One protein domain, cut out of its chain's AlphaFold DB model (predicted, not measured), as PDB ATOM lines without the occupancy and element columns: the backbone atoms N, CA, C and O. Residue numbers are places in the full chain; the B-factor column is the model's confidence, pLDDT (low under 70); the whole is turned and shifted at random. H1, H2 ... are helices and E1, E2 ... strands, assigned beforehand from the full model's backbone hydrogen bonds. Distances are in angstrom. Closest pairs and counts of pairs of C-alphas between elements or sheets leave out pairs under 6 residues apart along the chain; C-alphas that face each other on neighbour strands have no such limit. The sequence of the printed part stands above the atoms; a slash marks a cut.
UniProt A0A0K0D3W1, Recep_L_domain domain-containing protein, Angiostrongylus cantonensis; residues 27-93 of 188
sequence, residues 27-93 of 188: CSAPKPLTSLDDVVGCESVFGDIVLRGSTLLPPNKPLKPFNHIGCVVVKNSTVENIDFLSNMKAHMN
ATOM      1  N   CYS A  27      92.849  82.598  95.976       89.69
ATOM      2  CA  CYS A  27      91.860  82.871  94.944       89.69
ATOM      3  C   CYS A  27      90.461  82.470  95.405       89.69
ATOM      4  O   CYS A  27      90.278  81.410  96.000       89.69
ATOM      5  N   SER A  28      89.454  83.267  95.056       86.69
ATOM      6  CA  SER A  28      88.047  82.866  95.165       86.69
ATOM      7  C   SER A  28      87.675  81.914  94.026       86.69
ATOM      8  O   SER A  28      87.902  82.233  92.854       86.69
ATOM      9  N   ALA A  29      87.041  80.785  94.352       86.94
ATOM     10  CA  ALA A  29      86.465  79.870  93.376       86.94
ATOM     11  C   ALA A  29      85.378  80.600  92.559       86.94
ATOM     12  O   ALA A  29      84.425  81.135  93.140       86.94
ATOM     13  N   PRO A  30      85.495  80.668  91.221       82.75
ATOM     14  CA  PRO A  30      84.454  81.249  90.378       82.75
ATOM     15  C   PRO A  30      83.179  80.392  90.417       82.75
ATOM     16  O   PRO A  30      83.228  79.165  90.524       82.75
ATOM     17  N   LYS A  31      82.016  81.047  90.321       80.38
ATOM     18  CA  LYS A  31      80.702  80.393  90.382       80.38
ATOM     19  C   LYS A  31      79.830  80.789  89.177       80.38
ATOM     20  O   LYS A  31      79.412  81.945  89.121       80.38
ATOM     21  N   PRO A  32      79.469  79.851  88.276       82.88
ATOM     22  CA  PRO A  32      80.036  78.503  88.132       82.88
ATOM     23  C   PRO A  32      81.481  78.546  87.604       82.88
ATOM     24  O   PRO A  32      81.879  79.528  86.981       82.88
ATOM     25  N   LEU A  33      82.252  77.481  87.831       87.06
ATOM     26  CA  LEU A  33      83.569  77.326  87.214       87.06
ATOM     27  C   LEU A  33      83.355  76.966  85.740       87.06
ATOM     28  O   LEU A  33      82.870  75.878  85.436       87.06
ATOM     29  N   THR A  34      83.668  77.896  84.837       84.62
ATOM     30  CA  THR A  34      83.532  77.704  83.381       84.62
ATOM     31  C   THR A  34      84.878  77.540  82.679       84.62
ATOM     32  O   THR A  34      84.940  76.932  81.613       84.62
ATOM     33  N   SER A  35      85.961  78.039  83.282       89.00
ATOM     34  CA  SER A  35      87.327  77.933  82.768       89.00
ATOM     35  C   SER A  35      88.312  77.634  83.890       89.00
ATOM     36  O   SER A  35      88.231  78.212  84.973       89.00
ATOM     37  N   LEU A  36      89.284  76.763  83.617       89.88
ATOM     38  CA  LEU A  36      90.373  76.472  84.549       89.88
ATOM     39  C   LEU A  36      91.405  77.605  84.639       89.88
ATOM     40  O   LEU A  36      92.195  77.631  85.581       89.88
ATOM     41  N   ASP A  37      91.355  78.588  83.736       90.56
ATOM     42  CA  ASP A  37      92.208  79.780  83.804       90.56
ATOM     43  C   ASP A  37      91.970  80.609  85.075       90.56
ATOM     44  O   ASP A  37      92.884  81.274  85.560       90.56
ATOM     45  N   ASP A  38      90.768  80.531  85.655       86.50
ATOM     46  CA  ASP A  38      90.419  81.234  86.892       86.50
ATOM     47  C   ASP A  38      91.185  80.724  88.123       86.50
ATOM     48  O   ASP A  38      91.261  81.430  89.130       86.50
ATOM     49  N   VAL A  39      91.746  79.512  88.058       90.25
ATOM     50  CA  VAL A  39      92.524  78.901  89.147       90.25
ATOM     51  C   VAL A  39      94.019  78.787  88.818       90.25
ATOM     52  O   VAL A  39      94.806  78.288  89.625       90.25
ATOM     53  N   VAL A  40      94.451  79.287  87.654       91.81
ATOM     54  CA  VAL A  40      95.866  79.286  87.260       91.81
ATOM     55  C   VAL A  40      96.676  80.189  88.191       91.81
ATOM     56  O   VAL A  40      96.452  81.393  88.296       91.81
ATOM     57  N   GLY A  41      97.689  79.597  88.831       91.06
ATOM     58  CA  GLY A  41      98.619  80.298  89.722       91.06
ATOM     59  C   GLY A  41      98.158  80.413  91.176       91.06
ATOM     60  O   GLY A  41      98.913  80.943  91.987       91.06
ATOM     61  N   CYS A  42      96.976  79.896  91.512       92.88
ATOM     62  CA  CYS A  42      96.472  79.861  92.881       92.88
ATOM     63  C   CYS A  42      97.184  78.769  93.688       92.88
ATOM     64  O   CYS A  42      97.307  77.635  93.234       92.88
ATOM     65  N   GLU A  43      97.630  79.097  94.898       94.88
ATOM     66  CA  GLU A  43      98.114  78.107  95.869       94.88
ATOM     67  C   GLU A  43      96.981  77.630  96.775       94.88
ATOM     68  O   GLU A  43      97.012  76.506  97.274       94.88
ATOM     69  N   SER A  44      95.967  78.471  96.990       93.25
ATOM     70  CA  SER A  44      94.749  78.116  97.718       93.25
ATOM     71  C   SER A  44      93.514  78.696  97.035       93.25
ATOM     72  O   SER A  44      93.497  79.867  96.656       93.25
ATOM     73  N   VAL A  45      92.480  77.873  96.888       92.25
ATOM     74  CA  VAL A  45      91.193  78.227  96.288       92.25
ATOM     75  C   VAL A  45      90.111  78.141  97.363       92.25
ATOM     76  O   VAL A  45      89.949  77.100  97.999       92.25
ATOM     77  N   PHE A  46      89.373  79.232  97.563       89.31
ATOM     78  CA  PHE A  46      88.345  79.367  98.595       89.31
ATOM     79  C   PHE A  46      86.944  79.455  97.996       89.31
ATOM     80  O   PHE A  46      86.705  80.210  97.054       89.31
ATOM     81  N   GLY A  47      85.993  78.758  98.610       84.88
ATOM     82  CA  GLY A  47      84.596  78.731  98.186       84.88
ATOM     83  C   GLY A  47      84.275  77.555  97.268       84.88
ATOM     84  O   GLY A  47      85.143  76.767  96.920       84.88
ATOM     85  N   ASP A  48      83.001  77.412  96.901       86.75
ATOM     86  CA  ASP A  48      82.560  76.228  96.155       86.75
ATOM     87  C   ASP A  48      82.973  76.277  94.688       86.75
ATOM     88  O   ASP A  48      82.598  77.199  93.958       86.75
ATOM     89  N   ILE A  49      83.633  75.216  94.242       88.94
ATOM     90  CA  ILE A  49      83.800  74.896  92.832       88.94
ATOM     91  C   ILE A  49      82.492  74.273  92.347       88.94
ATOM     92  O   ILE A  49      82.197  73.108  92.615       88.94
ATOM     93  N   VAL A  50      81.683  75.059  91.639       87.62
ATOM     94  CA  VAL A  50      80.419  74.580  91.067       87.62
ATOM     95  C   VAL A  50      80.629  74.203  89.606       87.62
ATOM     96  O   VAL A  50      80.795  75.086  88.763       87.62
ATOM     97  N   LEU A  51      80.570  72.906  89.309       88.56
ATOM     98  CA  LEU A  51      80.591  72.372  87.948       88.56
ATOM     99  C   LEU A  51      79.155  72.290  87.428       88.56
ATOM    100  O   LEU A  51      78.324  71.565  87.985       88.56
ATOM    101  N   ARG A  52      78.844  73.065  86.385       84.75
ATOM    102  CA  ARG A  52      77.502  73.140  85.795       84.75
ATOM    103  C   ARG A  52      77.586  73.239  84.277       84.75
ATOM    104  O   ARG A  52      78.340  74.056  83.767       84.75
ATOM    105  N   GLY A  53      76.738  72.487  83.575       85.12
ATOM    106  CA  GLY A  53      76.683  72.508  82.113       85.12
ATOM    107  C   GLY A  53      77.773  71.655  81.462       85.12
ATOM    108  O   GLY A  53      78.062  70.557  81.945       85.12
ATOM    109  N   SER A  54      78.318  72.152  80.350       78.44
ATOM    110  CA  SER A  54      79.282  71.462  79.485       78.44
ATOM    111  C   SER A  54      80.689  71.355  80.086       78.44
ATOM    112  O   SER A  54      80.980  71.935  81.129       78.44
ATOM    113  N   THR A  55      81.560  70.613  79.397       73.88
ATOM    114  CA  THR A  55      82.967  70.378  79.750       73.88
ATOM    115  C   THR A  55      83.722  71.671  80.055       73.88
ATOM    116  O   THR A  55      83.592  72.664  79.337       73.88
ATOM    117  N   LEU A  56      84.525  71.640  81.122       82.31
ATOM    118  CA  LEU A  56      85.441  72.719  81.475       82.31
ATOM    119  C   LEU A  56      86.447  72.939  80.348       82.31
ATOM    120  O   LEU A  56      87.036  71.980  79.845       82.31
ATOM    121  N   LEU A  57      86.678  74.198  79.984       83.25
ATOM    122  CA  LEU A  57      87.758  74.511  79.059       83.25
ATOM    123  C   LEU A  57      89.108  74.177  79.718       83.25
ATOM    124  O   LEU A  57      89.316  74.544  80.885       83.25
ATOM    125  N   PRO A  58      90.019  73.489  79.003       83.19
ATOM    126  CA  PRO A  58      91.354  73.224  79.515       83.19
ATOM    127  C   PRO A  58      92.073  74.554  79.776       83.19
ATOM    128  O   PRO A  58      91.824  75.537  79.071       83.19
ATOM    129  N   PRO A  59      92.960  74.612  80.779       88.06
ATOM    130  CA  PRO A  59      93.650  75.846  81.103       88.06
ATOM    131  C   PRO A  59      94.676  76.169  80.012       88.06
ATOM    132  O   PRO A  59      95.319  75.282  79.448       88.06
ATOM    133  N   ASN A  60      94.892  77.455  79.755       89.12
ATOM    134  CA  ASN A  60      95.905  77.931  78.815       89.12
ATOM    135  C   ASN A  60      97.347  77.713  79.317       89.12
ATOM    136  O   ASN A  60      98.308  77.859  78.558       89.12
ATOM    137  N   LYS A  61      97.501  77.371  80.602       91.19
ATOM    138  CA  LYS A  61      98.761  77.064  81.281       91.19
ATOM    139  C   LYS A  61      98.573  75.868  82.215       91.19
ATOM    140  O   LYS A  61      97.489  75.712  82.773       91.19
ATOM    141  N   PRO A  62      99.619  75.063  82.464       91.62
ATOM    142  CA  PRO A  62      99.544  73.989  83.445       91.62
ATOM    143  C   PRO A  62      99.088  74.505  84.813       91.62
ATOM    144  O   PRO A  62      99.596  75.520  85.306       91.62
ATOM    145  N   LEU A  63      98.143  73.799  85.433       92.06
ATOM    146  CA  LEU A  63      97.730  74.098  86.798       92.06
ATOM    147  C   LEU A  63      98.863  73.748  87.754       92.06
ATOM    148  O   LEU A  63      99.492  72.697  87.652       92.06
ATOM    149  N   LYS A  64      99.128  74.653  88.694       93.81
ATOM    150  CA  LYS A  64      99.984  74.330  89.829       93.81
ATOM    151  C   LYS A  64      99.166  73.535  90.840       93.81
ATOM    152  O   LYS A  64      97.966  73.772  90.946       93.81
ATOM    153  N   PRO A  65      99.800  72.663  91.633       95.88
ATOM    154  CA  PRO A  65      99.092  72.009  92.711       95.88
ATOM    155  C   PRO A  65      98.605  73.015  93.767       95.88
ATOM    156  O   PRO A  65      99.402  73.843  94.218       95.88
ATOM    157  N   PHE A  66      97.346  72.916  94.197       94.25
ATOM    158  CA  PHE A  66      96.691  73.897  95.073       94.25
ATOM    159  C   PHE A  66      95.892  73.244  96.208       94.25
ATOM    160  O   PHE A  66      95.487  72.087  96.120       94.25
ATOM    161  N   ASN A  67      95.652  73.996  97.281       94.62
ATOM    162  CA  ASN A  67      94.728  73.614  98.349       94.62
ATOM    163  C   ASN A  67      93.328  74.137  98.035       94.62
ATOM    164  O   ASN A  67      93.182  75.249  97.532       94.62
ATOM    165  N   HIS A  68      92.295  73.381  98.373       92.88
ATOM    166  CA  HIS A  68      90.916  73.820  98.217       92.88
ATOM    167  C   HIS A  68      90.193  73.802  99.564       92.88
ATOM    168  O   HIS A  68      90.248  72.812 100.296       92.88
ATOM    169  N   ILE A  69      89.541  74.921  99.887       88.94
ATOM    170  CA  ILE A  69      88.740  75.110 101.098       88.94
ATOM    171  C   ILE A  69      87.333  75.501 100.658       88.94
ATOM    172  O   ILE A  69      87.062  76.652 100.312       88.94
ATOM    173  N   GLY A  70      86.439  74.522 100.663       85.56
ATOM    174  CA  GLY A  70      85.101  74.662 100.109       85.56
ATOM    175  C   GLY A  70      84.643  73.359  99.483       85.56
ATOM    176  O   GLY A  70      85.200  72.295  99.753       85.56
ATOM    177  N   CYS A  71      83.627  73.430  98.632       86.25
ATOM    178  CA  CYS A  71      82.952  72.235  98.135       86.25
ATOM    179  C   CYS A  71      83.085  72.103  96.638       86.25
ATOM    180  O   CYS A  71      82.909  73.068  95.902       86.25
ATOM    181  N   VAL A  72      83.334  70.884  96.176       87.94
ATOM    182  CA  VAL A  72      83.193  70.562  94.759       87.94
ATOM    183  C   VAL A  72      81.762  70.089  94.552       87.94
ATOM    184  O   VAL A  72      81.363  69.037  95.045       87.94
ATOM    185  N   VAL A  73      80.963  70.909  93.878       85.25
ATOM    186  CA  VAL A  73      79.528  70.693  93.699       85.25
ATOM    187  C   VAL A  73      79.246  70.470  92.222       85.25
ATOM    188  O   VAL A  73      79.344  71.394  91.418       85.25
ATOM    189  N   VAL A  74      78.848  69.251  91.861       85.31
ATOM    190  CA  VAL A  74      78.477  68.893  90.485       85.31
ATOM    191  C   VAL A  74      76.960  68.985  90.337       85.31
ATOM    192  O   VAL A  74      76.222  68.309  91.051       85.31
ATOM    193  N   LYS A  75      76.471  69.848  89.438       81.19
ATOM    194  CA  LYS A  75      75.032  70.065  89.202       81.19
ATOM    195  C   LYS A  75      74.710  70.010  87.719       81.19
ATOM    196  O   LYS A  75      75.179  70.871  86.980       81.19
ATOM    197  N   ASN A  76      73.841  69.079  87.312       85.19
ATOM    198  CA  ASN A  76      73.330  68.952  85.937       85.19
ATOM    199  C   ASN A  76      74.443  69.162  84.897       85.19
ATOM    200  O   ASN A  76      74.365  70.061  84.058       85.19
ATOM    201  N   SER A  77      75.536  68.419  85.054       82.88
ATOM    202  CA  SER A  77      76.758  68.621  84.289       82.88
ATOM    203  C   SER A  77      77.044  67.410  83.415       82.88
ATOM    204  O   SER A  77      76.799  66.280  83.826       82.88
ATOM    205  N   THR A  78      77.571  67.674  82.223       85.62
ATOM    206  CA  THR A  78      78.121  66.675  81.299       85.62
ATOM    207  C   THR A  78      79.646  66.783  81.234       85.62
ATOM    208  O   THR A  78      80.241  66.457  80.214       85.62
ATOM    209  N   VAL A  79      80.288  67.339  82.269       81.81
ATOM    210  CA  VAL A  79      81.749  67.465  82.320       81.81
ATOM    211  C   VAL A  79      82.358  66.069  82.378       81.81
ATOM    212  O   VAL A  79      82.203  65.360  83.368       81.81
ATOM    213  N   GLU A  80      83.062  65.695  81.315       79.25
ATOM    214  CA  GLU A  80      83.752  64.403  81.215       79.25
ATOM    215  C   GLU A  80      85.173  64.460  81.787       79.25
ATOM    216  O   GLU A  80      85.669  63.467  82.312       79.25
ATOM    217  N   ASN A  81      85.823  65.628  81.729       78.19
ATOM    218  CA  ASN A  81      87.188  65.809  82.213       78.19
ATOM    219  C   ASN A  81      87.211  66.575  83.546       78.19
ATOM    220  O   ASN A  81      86.977  67.785  83.596       78.19
ATOM    221  N   ILE A  82      87.528  65.851  84.620       86.75
ATOM    222  CA  ILE A  82      87.759  66.382  85.971       86.75
ATOM    223  C   ILE A  82      89.226  66.237  86.401       86.75
ATOM    224  O   ILE A  82      89.533  66.333  87.588       86.75
ATOM    225  N   ASP A  83      90.146  66.043  85.452       86.75
ATOM    226  CA  ASP A  83      91.563  65.765  85.724       86.75
ATOM    227  C   ASP A  83      92.236  66.908  86.475       86.75
ATOM    228  O   ASP A  83      93.202  66.699  87.204       86.75
ATOM    229  N   PHE A  84      91.707  68.127  86.374       87.50
ATOM    230  CA  PHE A  84      92.197  69.255  87.156       87.50
ATOM    231  C   PHE A  84      92.140  68.994  88.670       87.50
ATOM    232  O   PHE A  84      92.992  69.508  89.393       87.50
ATOM    233  N   LEU A  85      91.204  68.161  89.150       89.06
ATOM    234  CA  LEU A  85      91.118  67.766  90.560       89.06
ATOM    235  C   LEU A  85      92.358  66.994  91.022       89.06
ATOM    236  O   LEU A  85      92.681  67.041  92.203       89.06
ATOM    237  N   SER A  86      93.109  66.361  90.114       91.75
ATOM    238  CA  SER A  86      94.400  65.736  90.447       91.75
ATOM    239  C   SER A  86      95.464  66.748  90.895       91.75
ATOM    240  O   SER A  86      96.415  66.383  91.579       91.75
ATOM    241  N   ASN A  87      95.291  68.035  90.567       93.19
ATOM    242  CA  ASN A  87      96.155  69.117  91.044       93.19
ATOM    243  C   ASN A  87      95.765  69.587  92.459       93.19
ATOM    244  O   ASN A  87      96.445  70.430  93.041       93.19
ATOM    245  N   MET A  88      94.693  69.057  93.050       93.44
ATOM    246  CA  MET A  88      94.291  69.390  94.412       93.44
ATOM    247  C   MET A  88      95.164  68.628  95.421       93.44
ATOM    248  O   MET A  88      95.040  67.417  95.581       93.44
ATOM    249  N   LYS A  89      96.053  69.343  96.118       94.19
ATOM    250  CA  LYS A  89      96.955  68.780  97.143       94.19
ATOM    251  C   LYS A  89      96.223  68.399  98.417       94.19
ATOM    252  O   LYS A  89      96.469  67.345  98.992       94.19
ATOM    253  N   ALA A  90      95.373  69.305  98.880       88.88
ATOM    254  CA  ALA A  90      94.593  69.140 100.086       88.88
ATOM    255  C   ALA A  90      93.191  69.668  99.831       88.88
ATOM    256  O   ALA A  90      93.009  70.757  99.281       88.88
ATOM    257  N   HIS A  91      92.211  68.882 100.258       86.19
ATOM    258  CA  HIS A  91      90.811  69.251 100.226       86.19
ATOM    259  C   HIS A  91      90.315  69.360 101.657       86.19
ATOM    260  O   HIS A  91      90.152  68.355 102.350       86.19
ATOM    261  N   MET A  92      90.104  70.586 102.121       84.56
ATOM    262  CA  MET A  92      89.479  70.826 103.410       84.56
ATOM    263  C   MET A  92      88.004  71.096 103.154       84.56
ATOM    264  O   MET A  92      87.644  72.113 102.569       84.56
ATOM    265  N   ASN A  93      87.159  70.176 103.613       72.00
ATOM    266  CA  ASN A  93      85.730  70.407 103.770       72.00
ATOM    267  C   ASN A  93      85.508  70.961 105.176       72.00
ATOM    268  O   ASN A  93      85.507  70.167 106.123       72.00
TER     269      ASN A  93
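What this domain is: This is residues 27 to 93 of the 188 residues of the protein "Recep_L_domain domain-containing protein" of Angiostrongylus cantonensis (UniProt A0A0K0D3W1). The chain is wound in stacked turns, a short solenoid in which E1, E3 and E5 lie side by side along one wall and E2 and E4 lie side by side along the next, round the corner from E1 and E3. Residues 27 to 28 pair with E1 at one end of the stack and E5 makes the other end, while H1 and H2 are short helical turns on the way back to the first wall. The printed part has 67 residues with two named helices and five named strands, in the order H1, E1, E2, E3, E4, H2, E5; the sheet E1, E3, E5 and the sheet E2, E4 are both parallel. The class is mixed, helices and strands, though under half of the residues are in named elements. The whole is compact, with a radius of gyration of the C-alphas of 10.8 A, and rounded, spanning 27 by 26 by 18 A.

Where its parts are: The printed part begins at Cys 27, whose C-alpha is at (91.860, 82.871, 94.944). H1, residues 36 to 39, is 5.6 A long from first to last C-alpha and begins with C-alpha 36 at (90.373, 76.472, 84.549). E1, residues 44 to 46, is 6.6 A long. E2, residues 49 to 53, is 13.1 A long. Residues 54 to 65 hold no named element. E3, residues 66 to 69, is 10.0 A long. E4, residues 72 to 77, is 12.4 A long and begins with C-alpha 72 at (83.193, 70.562, 94.759). H2, residues 83 to 87, is 7.8 A long. E5, residues 88 to 92, is 10.3 A long and ends with C-alpha 92 at (89.479, 70.826, 103.410).

How they stand to each other: The largest sheet has the order E1, E3, E5, with E1 and E5 as edge strands and E3 as the inner one. Residues 27 to 28 form a short parallel pairing with residues 45 to 46 of E1. E1 and E3 are parallel at 25 degrees, with N 45 and O 67 within hydrogen-bond range at 2.8 A. E3 and E5 are parallel at 16 degrees, with N 89 and O 66 at 2.8 A and N 68 and O 90 at 2.9 A. E1 runs on into E2 across a break of 2 residues, at 68 degrees. E3 runs on into E4 across a break of 2 residues, at 85 degrees. E2 and E4 are parallel at 7 degrees, and C-alphas 50 and 73 face each other at 4.8 A. Across this pair N 73 and O 49 are 2.8 A apart, within hydrogen-bond range. H2 is on the sheet of E1, E3 and E5 but only grazes it, with its residues 85 to 87. The closest C-alphas of E3 and H2 are those of Phe 66 and Asn 87, 6.3 A apart. H1 is not on that sheet. H1 and H2 are close but not clearly touching; their closest C-alphas, those of Leu 36 and Phe 84, are 7.9 A apart. Among the pairs that are apart are H1 and E2, E2 and E5, and E4 and E5. H1 is too short for an O i to N i+4 pair; H2 has 0 of 1 such pairs within hydrogen-bond range, but 2 of its 2 O i to N i+3 pairs are.

The domain as a whole: The two C-alphas farthest apart are those of Glu 43 and Asn 76, at 28.2 A. The C-alphas of Cys 27 and Asn 93, the first and last printed residues, are 16.5 A apart. The printed part has no cut. The link from E2 to E3, with 12 residues, is long, and the other links between successive elements are tight. The mean pLDDT of the printed part of this model is 87.3, and no printed residue is under 70.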